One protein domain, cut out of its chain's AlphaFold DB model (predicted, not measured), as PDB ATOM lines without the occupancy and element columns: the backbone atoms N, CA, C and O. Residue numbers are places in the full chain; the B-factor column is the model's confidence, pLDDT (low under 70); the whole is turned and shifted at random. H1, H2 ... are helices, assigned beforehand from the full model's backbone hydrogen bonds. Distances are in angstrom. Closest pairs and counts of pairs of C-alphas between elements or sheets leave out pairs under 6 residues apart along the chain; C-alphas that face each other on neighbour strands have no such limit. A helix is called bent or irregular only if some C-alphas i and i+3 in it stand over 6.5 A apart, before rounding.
ATOM      1  N   VAL A  69      63.362  41.439 -11.299       59.69
ATOM      2  CA  VAL A  69      62.089  40.746 -11.613       59.69
ATOM      3  C   VAL A  69      61.037  40.838 -10.491       59.69
ATOM      4  O   VAL A  69      59.837  40.883 -10.768       59.69
ATOM      5  N   GLY A  70      61.461  40.931  -9.226       58.03
ATOM      6  CA  GLY A  70      60.554  41.044  -8.079       58.03
ATOM      7  C   GLY A  70      59.741  42.343  -8.050       58.03
ATOM      8  O   GLY A  70      58.559  42.322  -7.705       58.03
ATOM      9  N   PHE A  71      60.330  43.466  -8.468       59.66
ATOM     10  CA  PHE A  71      59.632  44.752  -8.475       59.66
ATOM     11  C   PHE A  71      58.783  44.953  -9.728       59.66
ATOM     12  O   PHE A  71      57.736  45.584  -9.636       59.66
ATOM     13  N   VAL A  72      59.155  44.356 -10.865       59.72
ATOM     14  CA  VAL A  72      58.289  44.300 -12.057       59.72
ATOM     15  C   VAL A  72      56.990  43.555 -11.733       59.72
ATOM     16  O   VAL A  72      55.902  44.030 -12.058       59.72
ATOM     17  N   GLY A  73      57.077  42.440 -10.997       60.69
ATOM     18  CA  GLY A  73      55.901  41.747 -10.464       60.69
ATOM     19  C   GLY A  73      55.064  42.645  -9.547       60.69
ATOM     20  O   GLY A  73      53.853  42.759  -9.731       60.69
ATOM     21  N   ALA A  74      55.703  43.356  -8.613       62.44
ATOM     22  CA  ALA A  74      55.021  44.304  -7.731       62.44
ATOM     23  C   ALA A  74      54.380  45.481  -8.492       62.44
ATOM     24  O   ALA A  74      53.277  45.897  -8.142       62.44
ATOM     25  N   GLN A  75      55.011  45.995  -9.551       62.88
ATOM     26  CA  GLN A  75      54.471  47.051 -10.413       62.88
ATOM     27  C   GLN A  75      53.242  46.565 -11.182       62.88
ATOM     28  O   GLN A  75      52.214  47.240 -11.164       62.88
ATOM     29  N   ILE A  76      53.306  45.381 -11.798       67.75
ATOM     30  CA  ILE A  76      52.168  44.780 -12.510       67.75
ATOM     31  C   ILE A  76      50.999  44.557 -11.546       67.75
ATOM     32  O   ILE A  76      49.863  44.925 -11.849       67.75
ATOM     33  N   ILE A  77      51.279  44.020 -10.357       69.25
ATOM     34  CA  ILE A  77      50.278  43.810  -9.308       69.25
ATOM     35  C   ILE A  77      49.690  45.151  -8.840       69.25
ATOM     36  O   ILE A  77      48.477  45.271  -8.680       69.25
ATOM     37  N   SER A  78      50.517  46.183  -8.670       68.38
ATOM     38  CA  SER A  78      50.068  47.515  -8.252       68.38
ATOM     39  C   SER A  78      49.168  48.163  -9.299       68.38
ATOM     40  O   SER A  78      48.093  48.656  -8.962       68.38
ATOM     41  N   VAL A  79      49.553  48.109 -10.577       74.25
ATOM     42  CA  VAL A  79      48.735  48.604 -11.693       74.25
ATOM     43  C   VAL A  79      47.419  47.834 -11.775       74.25
ATOM     44  O   VAL A  79      46.366  48.451 -11.947       74.25
ATOM     45  N   TYR A  80      47.451  46.512 -11.589       74.12
ATOM     46  CA  TYR A  80      46.248  45.685 -11.528       74.12
ATOM     47  C   TYR A  80      45.305  46.142 -10.407       74.12
ATOM     48  O   TYR A  80      44.121  46.372 -10.659       74.12
ATOM     49  N   TYR A  81      45.812  46.336  -9.188       73.50
ATOM     50  CA  TYR A  81      44.988  46.764  -8.057       73.50
ATOM     51  C   TYR A  81      44.454  48.188  -8.217       73.50
ATOM     52  O   TYR A  81      43.263  48.403  -7.997       73.50
ATOM     53  N   ILE A  82      45.283  49.141  -8.650       75.88
ATOM     54  CA  ILE A  82      44.857  50.528  -8.895       75.88
ATOM     55  C   ILE A  82      43.760  50.559  -9.962       75.88
ATOM     56  O   ILE A  82      42.720  51.182  -9.756       75.88
ATOM     57  N   SER A  83      43.950  49.835 -11.066       74.44
ATOM     58  CA  SER A  83      42.955  49.753 -12.141       74.44
ATOM     59  C   SER A  83      41.656  49.119 -11.651       74.44
ATOM     60  O   SER A  83      40.574  49.607 -11.960       74.44
ATOM     61  N   LYS A  84      41.737  48.064 -10.833       74.31
ATOM     62  CA  LYS A  84      40.559  47.389 -10.275       74.31
ATOM     63  C   LYS A  84      39.777  48.286  -9.316       74.31
ATOM     64  O   LYS A  84      38.552  48.312  -9.385       74.31
ATOM     65  N   ILE A  85      40.470  49.046  -8.469       78.25
ATOM     66  CA  ILE A  85      39.850  50.042  -7.586       78.25
ATOM     67  C   ILE A  85      39.186  51.137  -8.425       78.25
ATOM     68  O   ILE A  85      38.014  51.427  -8.211       78.25
ATOM     69  N   ALA A  86      39.879  51.679  -9.429       76.69
ATOM     70  CA  ALA A  86      39.323  52.699 -10.316       76.69
ATOM     71  C   ALA A  86      38.059  52.213 -11.042       76.69
ATOM     72  O   ALA A  86      37.066  52.936 -11.103       76.69
ATOM     73  N   ILE A  87      38.063  50.972 -11.543       78.19
ATOM     74  CA  ILE A  87      36.898  50.348 -12.181       78.19
ATOM     75  C   ILE A  87      35.745  50.203 -11.179       78.19
ATOM     76  O   ILE A  87      34.614  50.552 -11.510       78.19
ATOM     77  N   LEU A  88      36.007  49.721  -9.960       81.56
ATOM     78  CA  LEU A  88      34.976  49.588  -8.926       81.56
ATOM     79  C   LEU A  88      34.352  50.941  -8.577       81.56
ATOM     80  O   LEU A  88      33.128  51.054  -8.567       81.56
ATOM     81  N   THR A  89      35.171  51.977  -8.394       81.00
ATOM     82  CA  THR A  89      34.697  53.344  -8.154       81.00
ATOM     83  C   THR A  89      33.880  53.880  -9.334       81.00
ATOM     84  O   THR A  89      32.850  54.522  -9.133       81.00
ATOM     85  N   PHE A  90      34.277  53.601 -10.578       78.69
ATOM     86  CA  PHE A  90      33.504  54.003 -11.760       78.69
ATOM     87  C   PHE A  90      32.138  53.315 -11.837       78.69
ATOM     88  O   PHE A  90      31.135  53.952 -12.168       78.69
ATOM     89  N   VAL A  91      32.092  52.022 -11.517       83.94
ATOM     90  CA  VAL A  91      30.861  51.225 -11.530       83.94
ATOM     91  C   VAL A  91      29.928  51.598 -10.382       83.94
ATOM     92  O   VAL A  91      28.714  51.603 -10.564       83.94
ATOM     93  N   GLU A  92      30.468  51.969  -9.224       79.75
ATOM     94  CA  GLU A  92      29.675  52.488  -8.110       79.75
ATOM     95  C   GLU A  92      28.957  53.793  -8.482       79.75
ATOM     96  O   GLU A  92      27.778  53.961  -8.174       79.75
ATOM     97  N   ASN A  93      29.623  54.664  -9.244       84.81
ATOM     98  CA  ASN A  93      29.041  55.914  -9.736       84.81
ATOM     99  C   ASN A  93      28.151  55.740 -10.984       84.81
ATOM    100  O   ASN A  93      27.467  56.682 -11.378       84.81
ATOM    101  N   THR A  94      28.130  54.555 -11.612       84.69
ATOM    102  CA  THR A  94      27.379  54.291 -12.854       84.69
ATOM    103  C   THR A  94      26.593  52.971 -12.767       84.69
ATOM    104  O   THR A  94      27.099  51.912 -13.154       84.69
ATOM    105  N   PRO A  95      25.316  53.001 -12.328       80.50
ATOM    106  CA  PRO A  95      24.529  51.795 -12.036       80.50
ATOM    107  C   PRO A  95      24.359  50.822 -13.214       80.50
ATOM    108  O   PRO A  95      24.251  49.613 -13.009       80.50
ATOM    109  N   SER A  96      24.367  51.323 -14.454       84.06
ATOM    110  CA  SER A  96      24.219  50.513 -15.674       84.06
ATOM    111  C   SER A  96      25.401  49.567 -15.935       84.06
ATOM    112  O   SER A  96      25.247  48.542 -16.605       84.06
ATOM    113  N   LEU A  97      26.581  49.856 -15.378       78.00
ATOM    114  CA  LEU A  97      27.789  49.047 -15.563       78.00
ATOM    115  C   LEU A  97      27.908  47.894 -14.554       78.00
ATOM    116  O   LEU A  97      28.732  46.998 -14.738       78.00
ATOM    117  N   LYS A  98      27.059  47.859 -13.519       78.44
ATOM    118  CA  LYS A  98      27.162  46.900 -12.407       78.44
ATOM    119  C   LYS A  98      26.998  45.444 -12.851       78.44
ATOM    120  O   LYS A  98      27.794  44.589 -12.468       78.44
ATOM    121  N   ASN A  99      26.027  45.176 -13.725       79.12
ATOM    122  CA  ASN A  99      25.798  43.833 -14.271       79.12
ATOM    123  C   ASN A  99      26.931  43.394 -15.213       79.12
ATOM    124  O   ASN A  99      27.311  42.226 -15.224       79.12
ATOM    125  N   HIS A 100      27.516  44.335 -15.956       81.62
ATOM    126  CA  HIS A 100      28.615  44.064 -16.883       81.62
ATOM    127  C   HIS A 100      29.913  43.717 -16.142       81.62
ATOM    128  O   HIS A 100      30.630  42.803 -16.547       81.62
ATOM    129  N   LEU A 101      30.186  44.377 -15.012       80.56
ATOM    130  CA  LEU A 101      31.354  44.084 -14.177       80.56
ATOM    131  C   LEU A 101      31.335  42.654 -13.617       80.56
ATOM    132  O   LEU A 101      32.381  42.007 -13.536       80.56
ATOM    133  N   LEU A 102      30.152  42.148 -13.265       79.56
ATOM    134  CA  LEU A 102      29.974  40.788 -12.753       79.56
ATOM    135  C   LEU A 102      30.313  39.746 -13.833       79.56
ATOM    136  O   LEU A 102      31.062  38.803 -13.574       79.56
ATOM    137  N   VAL A 103      29.848  39.971 -15.067       81.12
ATOM    138  CA  VAL A 103      30.167  39.117 -16.225       81.12
ATOM    139  C   VAL A 103      31.662  39.146 -16.529       81.12
ATOM    140  O   VAL A 103      32.286  38.088 -16.608       81.12
ATOM    141  N   ILE A 104      32.260  40.338 -16.624       81.56
ATOM    142  CA  ILE A 104      33.697  40.493 -16.896       81.56
ATOM    143  C   ILE A 104      34.521  39.782 -15.818       81.56
ATOM    144  O   ILE A 104      35.418  39.008 -16.144       81.56
ATOM    145  N   SER A 105      34.191  39.971 -14.538       78.62
ATOM    146  CA  SER A 105      34.916  39.335 -13.428       78.62
ATOM    147  C   SER A 105      34.810  37.808 -13.468       78.62
ATOM    148  O   SER A 105      35.802  37.120 -13.236       78.62
ATOM    149  N   THR A 106      33.635  37.277 -13.818       80.50
ATOM    150  CA  THR A 106      33.393  35.829 -13.929       80.50
ATOM    151  C   THR A 106      34.182  35.214 -15.084       80.50
ATOM    152  O   THR A 106      34.859  34.204 -14.901       80.50
ATOM    153  N   VAL A 107      34.157  35.849 -16.262       82.44
ATOM    154  CA  VAL A 107      34.928  35.403 -17.433       82.44
ATOM    155  C   VAL A 107      36.425  35.455 -17.141       82.44
ATOM    156  O   VAL A 107      37.134  34.487 -17.406       82.44
ATOM    157  N   THR A 108      36.903  36.545 -16.536       77.62
ATOM    158  CA  THR A 108      38.320  36.686 -16.174       77.62
ATOM    159  C   THR A 108      38.744  35.585 -15.198       77.62
ATOM    160  O   THR A 108      39.780  34.962 -15.400       77.62
ATOM    161  N   GLY A 109      37.916  35.282 -14.190       75.25
ATOM    162  CA  GLY A 109      38.168  34.196 -13.240       75.25
ATOM    163  C   GLY A 109      38.226  32.813 -13.897       75.25
ATOM    164  O   GLY A 109      39.135  32.039 -13.602       75.25
ATOM    165  N   LEU A 110      37.310  32.516 -14.826       80.88
ATOM    166  CA  LEU A 110      37.321  31.266 -15.597       80.88
ATOM    167  C   LEU A 110      38.584  31.136 -16.456       80.88
ATOM    168  O   LEU A 110      39.226  30.088 -16.444       80.88
ATOM    169  N   VAL A 111      38.975  32.203 -17.157       78.44
ATOM    170  CA  VAL A 111      40.205  32.223 -17.963       78.44
ATOM    171  C   VAL A 111      41.434  32.007 -17.079       78.44
ATOM    172  O   VAL A 111      42.288  31.192 -17.417       78.44
ATOM    173  N   SER A 112      41.513  32.667 -15.921       71.06
ATOM    174  CA  SER A 112      42.614  32.464 -14.974       71.06
ATOM    175  C   SER A 112      42.682  31.028 -14.445       71.06
ATOM    176  O   SER A 112      43.778  30.486 -14.336       71.06
ATOM    177  N   LEU A 113      41.541  30.389 -14.166       75.19
ATOM    178  CA  LEU A 113      41.477  28.981 -13.753       75.19
ATOM    179  C   LEU A 113      41.970  28.026 -14.844       75.19
ATOM    180  O   LEU A 113      42.709  27.088 -14.549       75.19
ATOM    181  N   VAL A 114      41.578  28.265 -16.097       79.94
ATOM    182  CA  VAL A 114      42.030  27.465 -17.244       79.94
ATOM    183  C   VAL A 114      43.535  27.614 -17.437       79.94
ATOM    184  O   VAL A 114      44.233  26.611 -17.544       79.94
ATOM    185  N   LEU A 115      44.054  28.845 -17.412       74.50
ATOM    186  CA  LEU A 115      45.491  29.091 -17.523       74.50
ATOM    187  C   LEU A 115      46.258  28.423 -16.374       74.50
ATOM    188  O   LEU A 115      47.240  27.736 -16.629       74.50
ATOM    189  N   ALA A 116      45.786  28.542 -15.132       71.50
ATOM    190  CA  ALA A 116      46.435  27.905 -13.987       71.50
ATOM    191  C   ALA A 116      46.536  26.378 -14.136       71.50
ATOM    192  O   ALA A 116      47.560  25.817 -13.777       71.50
ATOM    193  N   ASN A 117      45.521  25.714 -14.701       75.38
ATOM    194  CA  ASN A 117      45.546  24.263 -14.931       75.38
ATOM    195  C   ASN A 117      46.384  23.828 -16.146       75.38
ATOM    196  O   ASN A 117      46.734  22.660 -16.235       75.38
ATOM    197  N   ILE A 118      46.665  24.723 -17.098       77.88
ATOM    198  CA  ILE A 118      47.516  24.425 -18.265       77.88
ATOM    199  C   ILE A 118      49.004  24.631 -17.936       77.88
ATOM    200  O   ILE A 118      49.857  23.973 -18.525       77.88
ATOM    201  N   PHE A 119      49.316  25.571 -17.036       65.19
ATOM    202  CA  PHE A 119      50.687  25.925 -16.649       65.19
ATOM    203  C   PHE A 119      51.188  25.232 -15.362       65.19
ATOM    204  O   PHE A 119      52.364  25.393 -15.030       65.19
ATOM    205  N   LEU A 120      50.322  24.498 -14.651       48.91
ATOM    206  CA  LEU A 120      50.682  23.526 -13.603       48.91
ATOM    207  C   LEU A 120      50.962  22.156 -14.227       48.91
ATOM    208  O   LEU A 120      51.899  21.487 -13.737       48.91
TER     209      LEU A 120
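This is residues 69 to 120 of the 120 residues of an uncharacterized protein of Candidatus Diapherotrites archaeon (UniProt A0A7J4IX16). Two long helices, H1 and H2, meet near one end of each and open into a narrow, flat V. The tip of the V is the tight link between them, and the two free ends, residues 69 to 86 and 102 to 120, stick out as its arms with empty space between them. The printed part has 52 residues, with two named helices in the order H1, H2 and no named strand; its class is all helix. The whole is loose, with a radius of gyration of the C-alphas of 13.9 A, and it spans 38 by 26 by 6 A.

Start at residues 69 to 92, which form H1, and go on through the tight link of two residues into H2, residues 95 to 119. H1 and H2 touch only at the corner by their link, H1 with residues 91 to 92 alone and H2 with residues 97 to 101 alone. Look there for their closest C-alphas, those of Val 91 and Leu 97, 5.5 A apart. The two helices run opposite ways at a shallow tilt of 27 degrees, and their centres are 15.8 A apart. In H1 every O i to N i+4 pair is within hydrogen-bond range; in H2 19 of 21 are.

Find C-alpha 69 at (62.089, 40.746, -11.613); from there H1 runs 34.7 A to C-alpha 92 at (29.675, 52.488, -8.110). H2 begins at C-alpha 95 and runs 37.1 A to C-alpha 119 at (50.687, 25.925, -16.649). H2 is irregular: C-alphas 96 and 99 are 7.0 A apart, and its line is a rough one.

The two C-alphas farthest apart are those of Val 69 and Ser 96, at 39.3 A, while the first and last printed C-alphas, of Val 69 and Leu 120, are 20.8 A apart. The printed part has no cut, and Leu 120 is the chain's last residue. In the B-factor column the mean pLDDT of the printed part is 74.6; look for values under 70 at residues 69 to 78 and 119 to 120.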